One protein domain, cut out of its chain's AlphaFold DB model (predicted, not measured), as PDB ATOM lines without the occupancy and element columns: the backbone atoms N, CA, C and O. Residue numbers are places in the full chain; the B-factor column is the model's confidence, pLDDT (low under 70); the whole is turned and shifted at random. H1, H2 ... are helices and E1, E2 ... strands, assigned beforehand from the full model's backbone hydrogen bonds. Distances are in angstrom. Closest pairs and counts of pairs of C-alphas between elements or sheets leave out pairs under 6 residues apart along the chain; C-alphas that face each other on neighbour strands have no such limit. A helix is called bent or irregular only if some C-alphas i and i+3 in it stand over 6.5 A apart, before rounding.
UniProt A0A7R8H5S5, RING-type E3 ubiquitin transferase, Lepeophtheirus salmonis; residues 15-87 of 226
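What this domain is: This is residues 15 to 87 of the 226 residues of the protein "RING-type E3 ubiquitin transferase" of Lepeophtheirus salmonis (UniProt A0A7R8H5S5). The chain is an elongated, open run: helix H1 lies alone near one end, and a looping link, residues 25 to 47, leads through H2 to a small head where H3 packs on the antiparallel hairpin E1 and E2. The 73 printed residues include H1, H2, E1, E2 and H3 in that order, mostly helix, with 34 residues in named elements, under half. The whole is extended: radius of gyration of the C-alphas 17.4 A, spans 48 by 26 by 20 A.

Where its parts are: Find C-alpha 15 at (-6.805, -124.821, 20.987); H1 runs 14.1 A to residue 24. Next come H2, residues 48 to 55, E1, 58 to 60, and E2, 69 to 71. H3, residues 72 to 81, runs 14.9 A to (13.835, -124.839, 5.796); it is irregular, C-alphas 73 and 76 being 7.1 A apart.

How they stand to each other: H1 is apart from H2 and H3. H2 and H3 only just touch, with 3 pairs of C-alphas within 8 A, closest Ala 55 and Glu 73, 4.8 A. Between E1 and E2, N 59 and O 70 are within hydrogen-bond range, 2.8 A. Every O i to N i+4 pair is within range in H1 and H2, 4 of 6 in H3.

The domain as a whole: The printed part has no cut; the link H1 to H2 is long, and residue 15 alone has pLDDT under 70.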
ATOM      1  N   GLU A  15      -5.479-125.375  21.279       66.56
ATOM      2  CA  GLU A  15      -6.805-124.821  20.987       66.56
ATOM      3  C   GLU A  15      -7.631-125.730  20.069       66.56
ATOM      4  O   GLU A  15      -8.840-125.858  20.250       66.56
ATOM      5  N   PHE A  16      -6.994-126.412  19.109       72.50
ATOM      6  CA  PHE A  16      -7.681-127.338  18.205       72.50
ATOM      7  C   PHE A  16      -8.192-128.578  18.946       72.50
ATOM      8  O   PHE A  16      -9.357-128.957  18.802       72.50
ATOM      9  N   PHE A  17      -7.347-129.196  19.776       73.56
ATOM     10  CA  PHE A  17      -7.771-130.340  20.585       73.56
ATOM     11  C   PHE A  17      -8.833-129.939  21.603       73.56
ATOM     12  O   PHE A  17      -9.821-130.654  21.760       73.56
ATOM     13  N   PHE A  18      -8.669-128.787  22.256       77.31
ATOM     14  CA  PHE A  18      -9.675-128.271  23.175       77.31
ATOM     15  C   PHE A  18     -11.015-128.036  22.464       77.31
ATOM     16  O   PHE A  18     -12.043-128.504  22.949       77.31
ATOM     17  N   ALA A  19     -11.018-127.426  21.276       78.56
ATOM     18  CA  ALA A  19     -12.224-127.229  20.471       78.56
ATOM     19  C   ALA A  19     -12.900-128.555  20.076       78.56
ATOM     20  O   ALA A  19     -14.127-128.668  20.135       78.56
ATOM     21  N   LEU A  20     -12.115-129.580  19.727       76.62
ATOM     22  CA  LEU A  20     -12.640-130.909  19.422       76.62
ATOM     23  C   LEU A  20     -13.296-131.553  20.653       76.62
ATOM     24  O   LEU A  20     -14.399-132.089  20.544       76.62
ATOM     25  N   TYR A  21     -12.666-131.454  21.827       78.06
ATOM     26  CA  TYR A  21     -13.249-131.938  23.080       78.06
ATOM     27  C   TYR A  21     -14.513-131.161  23.464       78.06
ATOM     28  O   TYR A  21     -15.501-131.784  23.841       78.06
ATOM     29  N   VAL A  22     -14.538-129.838  23.294       81.69
ATOM     30  CA  VAL A  22     -15.734-129.003  23.518       81.69
ATOM     31  C   VAL A  22     -16.902-129.428  22.625       81.69
ATOM     32  O   VAL A  22     -18.043-129.433  23.081       81.69
ATOM     33  N   LEU A  23     -16.639-129.838  21.381       84.44
ATOM     34  CA  LEU A  23     -17.675-130.323  20.465       84.44
ATOM     35  C   LEU A  23     -18.105-131.775  20.749       84.44
ATOM     36  O   LEU A  23     -19.262-132.137  20.521       84.44
ATOM     37  N   TRP A  24     -17.185-132.614  21.226       83.62
ATOM     38  CA  TRP A  24     -17.402-134.049  21.432       83.62
ATOM     39  C   TRP A  24     -18.068-134.377  22.775       83.62
ATOM     40  O   TRP A  24     -19.017-135.163  22.822       83.62
ATOM     41  N   LEU A  25     -17.620-133.744  23.863       85.25
ATOM     42  CA  LEU A  25     -18.032-134.069  25.232       85.25
ATOM     43  C   LEU A  25     -19.540-133.885  25.512       85.25
ATOM     44  O   LEU A  25     -20.103-134.718  26.219       85.25
ATOM     45  N   PRO A  26     -20.253-132.898  24.922       85.19
ATOM     46  CA  PRO A  26     -21.707-132.783  25.071       85.19
ATOM     47  C   PRO A  26     -22.493-133.959  24.475       85.19
ATOM     48  O   PRO A  26     -23.610-134.231  24.904       85.19
ATOM     49  N   ARG A  27     -21.931-134.652  23.473       87.12
ATOM     50  CA  ARG A  27     -22.550-135.831  22.839       87.12
ATOM     51  C   ARG A  27     -22.168-137.129  23.549       87.12
ATOM     52  O   ARG A  27     -22.927-138.092  23.505       87.12
ATOM     53  N   HIS A  28     -21.013-137.140  24.211       86.44
ATOM     54  CA  HIS A  28     -20.471-138.293  24.923       86.44
ATOM     55  C   HIS A  28     -19.849-137.853  26.261       86.44
ATOM     56  O   HIS A  28     -18.630-137.706  26.351       86.44
ATOM     57  N   PRO A  29     -20.655-137.664  27.324       86.62
ATOM     58  CA  PRO A  29     -20.197-137.149  28.622       86.62
ATOM     59  C   PRO A  29     -19.530-138.236  29.483       86.62
ATOM     60  O   PRO A  29     -19.755-138.341  30.689       86.62
ATOM     61  N   THR A  30     -18.741-139.101  28.851       88.88
ATOM     62  CA  THR A  30     -18.016-140.192  29.508       88.88
ATOM     63  C   THR A  30     -16.618-140.302  28.920       88.88
ATOM     64  O   THR A  30     -16.425-140.105  27.721       88.88
ATOM     65  N   CYS A  31     -15.636-140.618  29.756       82.62
ATOM     66  CA  CYS A  31     -14.262-140.807  29.321       82.62
ATOM     67  C   CYS A  31     -14.150-142.055  28.417       82.62
ATOM     68  O   CYS A  31     -14.637-143.128  28.780       82.62
ATOM     69  N   PRO A  32     -13.486-141.969  27.248       83.62
ATOM     70  CA  PRO A  32     -13.381-143.094  26.317       83.62
ATOM     71  C   PRO A  32     -12.485-144.240  26.822       83.62
ATOM     72  O   PRO A  32     -12.506-145.319  26.234       83.62
ATOM     73  N   VAL A  33     -11.698-144.025  27.884       87.00
ATOM     74  CA  VAL A  33     -10.756-145.020  28.423       87.00
ATOM     75  C   VAL A  33     -11.387-145.846  29.544       87.00
ATOM     76  O   VAL A  33     -11.338-147.072  29.503       87.00
ATOM     77  N   ASP A  34     -12.000-145.192  30.530       90.56
ATOM     78  CA  ASP A  34     -12.507-145.820  31.760       90.56
ATOM     79  C   ASP A  34     -14.023-145.640  31.966       90.56
ATOM     80  O   ASP A  34     -14.581-146.156  32.933       90.56
ATOM     81  N   ARG A  35     -14.712-144.969  31.028       87.75
ATOM     82  CA  ARG A  35     -16.163-144.707  31.034       87.75
ATOM     83  C   ARG A  35     -16.654-143.892  32.234       87.75
ATOM     84  O   ARG A  35     -17.863-143.839  32.465       87.75
ATOM     85  N   SER A  36     -15.763-143.233  32.976       88.19
ATOM     86  CA  SER A  36     -16.164-142.341  34.066       88.19
ATOM     87  C   SER A  36     -16.936-141.133  33.518       88.19
ATOM     88  O   SER A  36     -16.668-140.711  32.388       88.19
ATOM     89  N   PRO A  37     -17.871-140.534  34.279       87.81
ATOM     90  CA  PRO A  37     -18.476-139.265  33.883       87.81
ATOM     91  C   PRO A  37     -17.382-138.200  33.734       87.81
ATOM     92  O   PRO A  37     -16.481-138.126  34.570       87.81
ATOM     93  N   LEU A  38     -17.434-137.416  32.653       86.94
ATOM     94  CA  LEU A  38     -16.410-136.420  32.331       86.94
ATOM     95  C   LEU A  38     -17.057-135.121  31.831       86.94
ATOM     96  O   LEU A  38     -17.851-135.148  30.889       86.94
ATOM     97  N   SER A  39     -16.702-133.988  32.444       84.50
ATOM     98  CA  SER A  39     -17.142-132.639  32.070       84.50
ATOM     99  C   SER A  39     -15.972-131.771  31.590       84.50
ATOM    100  O   SER A  39     -14.806-132.051  31.863       84.50
ATOM    101  N   LEU A  40     -16.269-130.668  30.893       81.31
ATOM    102  CA  LEU A  40     -15.250-129.723  30.414       81.31
ATOM    103  C   LEU A  40     -14.466-129.076  31.562       81.31
ATOM    104  O   LEU A  40     -13.313-128.703  31.378       81.31
ATOM    105  N   HIS A  41     -15.072-128.963  32.746       82.38
ATOM    106  CA  HIS A  41     -14.416-128.421  33.939       82.38
ATOM    107  C   HIS A  41     -13.376-129.374  34.545       82.38
ATOM    108  O   HIS A  41     -12.502-128.929  35.287       82.38
ATOM    109  N   ASP A  42     -13.438-130.663  34.201       83.00
ATOM    110  CA  ASP A  42     -12.498-131.677  34.683       83.00
ATOM    111  C   ASP A  42     -11.216-131.723  33.836       83.00
ATOM    112  O   ASP A  42     -10.201-132.294  34.246       83.00
ATOM    113  N   LEU A  43     -11.236-131.092  32.654       82.69
ATOM    114  CA  LEU A  43     -10.090-131.004  31.761       82.69
ATOM    115  C   LEU A  43      -9.065-130.014  32.319       82.69
ATOM    116  O   LEU A  43      -9.304-128.811  32.419       82.69
ATOM    117  N   LYS A  44      -7.883-130.527  32.655       83.12
ATOM    118  CA  LYS A  44      -6.748-129.714  33.098       83.12
ATOM    119  C   LYS A  44      -5.779-129.479  31.941       83.12
ATOM    120  O   LYS A  44      -5.574-130.386  31.131       83.12
ATOM    121  N   PRO A  45      -5.130-128.302  31.877       80.38
ATOM    122  CA  PRO A  45      -4.080-128.071  30.899       80.38
ATOM    123  C   PRO A  45      -2.940-129.068  31.111       80.38
ATOM    124  O   PRO A  45      -2.603-129.426  32.244       80.38
ATOM    125  N   ILE A  46      -2.324-129.493  30.010       83.25
ATOM    126  CA  ILE A  46      -1.240-130.473  30.040       83.25
ATOM    127  C   ILE A  46      -0.087-129.934  30.914       83.25
ATOM    128  O   ILE A  46       0.407-128.829  30.660       83.25
ATOM    129  N   PRO A  47       0.388-130.682  31.929       88.62
ATOM    130  CA  PRO A  47       1.514-130.256  32.754       88.62
ATOM    131  C   PRO A  47       2.774-129.975  31.925       88.62
ATOM    132  O   PRO A  47       3.118-130.728  31.014       88.62
ATOM    133  N   ARG A  48       3.520-128.919  32.279       88.50
ATOM    134  CA  ARG A  48       4.717-128.472  31.532       88.50
ATOM    135  C   ARG A  48       5.771-129.564  31.350       88.50
ATOM    136  O   ARG A  48       6.399-129.629  30.303       88.50
ATOM    137  N   VAL A  49       5.952-130.430  32.350       92.31
ATOM    138  CA  VAL A  49       6.895-131.559  32.268       92.31
ATOM    139  C   VAL A  49       6.532-132.474  31.099       92.31
ATOM    140  O   VAL A  49       7.406-132.820  30.312       92.31
ATOM    141  N   LEU A  50       5.246-132.793  30.930       89.38
ATOM    142  CA  LEU A  50       4.782-133.627  29.824       89.38
ATOM    143  C   LEU A  50       4.939-132.905  28.481       89.38
ATOM    144  O   LEU A  50       5.448-133.508  27.541       89.38
ATOM    145  N   LYS A  51       4.625-131.602  28.410       87.31
ATOM    146  CA  LYS A  51       4.889-130.788  27.206       87.31
ATOM    147  C   LYS A  51       6.368-130.835  26.803       87.31
ATOM    148  O   LYS A  51       6.680-131.054  25.640       87.31
ATOM    149  N   ASN A  52       7.276-130.703  27.769       90.19
ATOM    150  CA  ASN A  52       8.720-130.748  27.528       90.19
ATOM    151  C   ASN A  52       9.211-132.134  27.090       90.19
ATOM    152  O   ASN A  52      10.164-132.231  26.321       90.19
ATOM    153  N   LEU A  53       8.597-133.211  27.588       92.19
ATOM    154  CA  LEU A  53       8.903-134.568  27.133       92.19
ATOM    155  C   LEU A  53       8.431-134.777  25.691       92.19
ATOM    156  O   LEU A  53       9.212-135.253  24.871       92.19
ATOM    157  N   LEU A  54       7.207-134.345  25.366       89.81
ATOM    158  CA  LEU A  54       6.664-134.381  24.005       89.81
ATOM    159  C   LEU A  54       7.530-133.567  23.034       89.81
ATOM    160  O   LEU A  54       7.882-134.055  21.965       89.81
ATOM    161  N   ALA A  55       7.945-132.364  23.436       89.38
ATOM    162  CA  ALA A  55       8.808-131.477  22.655       89.38
ATOM    163  C   ALA A  55      10.138-132.135  22.238       89.38
ATOM    164  O   ALA A  55      10.638-131.881  21.141       89.38
ATOM    165  N   LYS A  56      10.688-133.013  23.088       91.94
ATOM    166  CA  LYS A  56      11.956-133.725  22.862       91.94
ATOM    167  C   LYS A  56      11.818-134.994  22.021       91.94
ATOM    168  O   LYS A  56      12.849-135.561  21.653       91.94
ATOM    169  N   LEU A  57      10.598-135.454  21.731       93.25
ATOM    170  CA  LEU A  57      10.387-136.637  20.899       93.25
ATOM    171  C   LEU A  57      10.979-136.415  19.510       93.25
ATOM    172  O   LEU A  57      10.778-135.368  18.898       93.25
ATOM    173  N   LEU A  58      11.700-137.416  19.012       93.69
ATOM    174  CA  LEU A  58      12.231-137.407  17.658       93.69
ATOM    175  C   LEU A  58      11.158-137.903  16.690       93.69
ATOM    176  O   LEU A  58      10.621-138.997  16.852       93.69
ATOM    177  N   ILE A  59      10.876-137.104  15.670       93.19
ATOM    178  CA  ILE A  59       9.888-137.377  14.633       93.19
ATOM    179  C   ILE A  59      10.529-137.235  13.253       93.19
ATOM    180  O   ILE A  59      11.415-136.406  13.027       93.19
ATOM    181  N   ARG A  60      10.102-138.084  12.315       91.62
ATOM    182  CA  ARG A  60      10.558-138.034  10.924       91.62
ATOM    183  C   ARG A  60       9.868-136.889  10.186       91.62
ATOM    184  O   ARG A  60       8.666-136.684  10.332       91.62
ATOM    185  N   CYS A  61      10.626-136.181   9.355       92.12
ATOM    186  CA  CYS A  61      10.076-135.198   8.429       92.12
ATOM    187  C   CYS A  61       8.995-135.803   7.507       92.12
ATOM    188  O   CYS A  61       9.147-136.910   6.998       92.12
ATOM    189  N   GLY A  62       7.916-135.051   7.252       87.94
ATOM    190  CA  GLY A  62       6.799-135.499   6.410       87.94
ATOM    191  C   GLY A  62       7.033-135.420   4.893       87.94
ATOM    192  O   GLY A  62       6.247-136.000   4.136       87.94
ATOM    193  N   HIS A  63       8.076-134.715   4.444       88.50
ATOM    194  CA  HIS A  63       8.462-134.618   3.030       88.50
ATOM    195  C   HIS A  63       9.047-135.943   2.515       88.50
ATOM    196  O   HIS A  63       9.887-136.535   3.189       88.50
ATOM    197  N   LYS A  64       8.630-136.370   1.311       83.12
ATOM    198  CA  LYS A  64       8.892-137.707   0.734       83.12
ATOM    199  C   LYS A  64      10.368-138.127   0.751       83.12
ATOM    200  O   LYS A  64      10.660-139.271   1.078       83.12
ATOM    201  N   ASP A  65      11.272-137.190   0.490       85.44
ATOM    202  CA  ASP A  65      12.705-137.468   0.333       85.44
ATOM    203  C   ASP A  65      13.552-137.052   1.552       85.44
ATOM    204  O   ASP A  65      14.776-137.172   1.548       85.44
ATOM    205  N   CYS A  66      12.925-136.578   2.635       89.69
ATOM    206  CA  CYS A  66      13.647-136.179   3.839       89.69
ATOM    207  C   CYS A  66      13.650-137.295   4.892       89.69
ATOM    208  O   CYS A  66      12.653-137.542   5.571       89.69
ATOM    209  N   ALA A  67      14.809-137.924   5.099       90.62
ATOM    210  CA  ALA A  67      15.001-138.949   6.128       90.62
ATOM    211  C   ALA A  67      15.418-138.393   7.508       90.62
ATOM    212  O   ALA A  67      15.704-139.171   8.420       90.62
ATOM    213  N   LYS A  68      15.477-137.063   7.682       91.06
ATOM    214  CA  LYS A  68      15.948-136.438   8.930       91.06
ATOM    215  C   LYS A  68      14.950-136.688  10.071       91.06
ATOM    216  O   LYS A  68      13.741-136.493   9.916       91.06
ATOM    217  N   LEU A  69      15.485-137.106  11.220       93.56
ATOM    218  CA  LEU A  69      14.781-137.139  12.499       93.56
ATOM    219  C   LEU A  69      15.054-135.824  13.224       93.56
ATOM    220  O   LEU A  69      16.207-135.483  13.481       93.56
ATOM    221  N   VAL A  70      13.997-135.088  13.541       93.44
ATOM    222  CA  VAL A  70      14.071-133.803  14.242       93.44
ATOM    223  C   VAL A  70      13.220-133.868  15.496       93.44
ATOM    224  O   VAL A  70      12.282-134.658  15.572       93.44
ATOM    225  N   LYS A  71      13.540-133.054  16.500       92.69
ATOM    226  CA  LYS A  71      12.670-132.934  17.672       92.69
ATOM    227  C   LYS A  71      11.320-132.360  17.261       92.69
ATOM    228  O   LYS A  71      11.270-131.502  16.381       92.69
ATOM    229  N   LEU A  72      10.250-132.778  17.931       91.00
ATOM    230  CA  LEU A  72       8.900-132.287  17.668       91.00
ATOM    231  C   LEU A  72       8.833-130.754  17.739       91.00
ATOM    232  O   LEU A  72       8.259-130.128  16.854       91.00
ATOM    233  N   GLU A  73       9.507-130.145  18.720       90.06
ATOM    234  CA  GLU A  73       9.584-128.682  18.866       90.06
ATOM    235  C   GLU A  73      10.261-127.975  17.673       90.06
ATOM    236  O   GLU A  73       9.963-126.822  17.379       90.06
ATOM    237  N   GLN A  74      11.154-128.672  16.965       91.44
ATOM    238  CA  GLN A  74      11.914-128.150  15.826       91.44
ATOM    239  C   GLN A  74      11.300-128.541  14.476       91.44
ATOM    240  O   GLN A  74      11.761-128.064  13.439       91.44
ATOM    241  N   LEU A  75      10.272-129.396  14.462       91.00
ATOM    242  CA  LEU A  75       9.677-129.911  13.232       91.00
ATOM    243  C   LEU A  75       9.119-128.784  12.356       91.00
ATOM    244  O   LEU A  75       9.338-128.796  11.149       91.00
ATOM    245  N   SER A  76       8.451-127.796  12.953       88.44
ATOM    246  CA  SER A  76       7.853-126.663  12.233       88.44
ATOM    247  C   SER A  76       8.904-125.797  11.527       88.44
ATOM    248  O   SER A  76       8.738-125.455  10.356       88.44
ATOM    249  N   SER A  77      10.014-125.486  12.202       90.56
ATOM    250  CA  SER A  77      11.163-124.797  11.597       90.56
ATOM    251  C   SER A  77      11.802-125.661  10.513       90.56
ATOM    252  O   SER A  77      11.982-125.198   9.389       90.56
ATOM    253  N   HIS A  78      12.041-126.942  10.797       91.44
ATOM    254  CA  HIS A  78      12.599-127.857   9.812       91.44
ATOM    255  C   HIS A  78      11.726-127.962   8.553       91.44
ATOM    256  O   HIS A  78      12.279-127.948   7.463       91.44
ATOM    257  N   MET A  79      10.392-128.026   8.658       88.06
ATOM    258  CA  MET A  79       9.503-128.090   7.486       88.06
ATOM    259  C   MET A  79       9.667-126.879   6.568       88.06
ATOM    260  O   MET A  79       9.650-127.047   5.350       88.06
ATOM    261  N   LYS A  80       9.857-125.680   7.130       87.00
ATOM    262  CA  LYS A  80      10.066-124.449   6.355       87.00
ATOM    263  C   LYS A  80      11.402-124.484   5.614       87.00
ATOM    264  O   LYS A  80      11.438-124.225   4.412       87.00
ATOM    265  N   ASP A  81      12.460-124.897   6.306       87.12
ATOM    266  CA  ASP A  81      13.835-124.839   5.796       87.12
ATOM    267  C   ASP A  81      14.301-126.117   5.081       87.12
ATOM    268  O   ASP A  81      15.394-126.144   4.499       87.12
ATOM    269  N   CYS A  82      13.489-127.177   5.098       89.19
ATOM    270  CA  CYS A  82      13.816-128.481   4.532       89.19
ATOM    271  C   CYS A  82      14.221-128.363   3.058       89.19
ATOM    272  O   CYS A  82      13.548-127.730   2.251       89.19
ATOM    273  N   GLU A  83      15.309-129.027   2.678       84.94
ATOM    274  CA  GLU A  83      15.815-129.067   1.296       84.94
ATOM    275  C   GLU A  83      14.829-129.736   0.324       84.94
ATOM    276  O   GLU A  83      14.845-129.472  -0.879       84.94
ATOM    277  N   PHE A  84      13.942-130.573   0.867       84.69
ATOM    278  CA  PHE A  84      12.890-131.282   0.145       84.69
ATOM    279  C   PHE A  84      11.520-130.606   0.266       84.69
ATOM    280  O   PHE A  84      10.524-131.176  -0.172       84.69
ATOM    281  N   ASN A  85      11.448-129.410   0.859       86.31
ATOM    282  CA  ASN A  85      10.229-128.612   0.854       86.31
ATOM    283  C   ASN A  85      10.021-128.030  -0.560       86.31
ATOM    284  O   ASN A  85      10.823-127.193  -0.987       86.31
ATOM    285  N   PRO A  86       8.958-128.419  -1.290       79.19
ATOM    286  CA  PRO A  86       8.703-127.903  -2.634       79.19
ATOM    287  C   PRO A  86       8.445-126.395  -2.621       79.19
ATOM    288  O   PRO A  86       8.840-125.712  -3.560       79.19
ATOM    289  N   LYS A  87       7.877-125.870  -1.526       80.12
ATOM    290  CA  LYS A  87       7.559-124.450  -1.324       80.12
ATOM    291  C   LYS A  87       8.755-123.618  -0.860       80.12
ATOM    292  O   LYS A  87       8.605-122.410  -0.691       80.12
TER     293      LYS A  87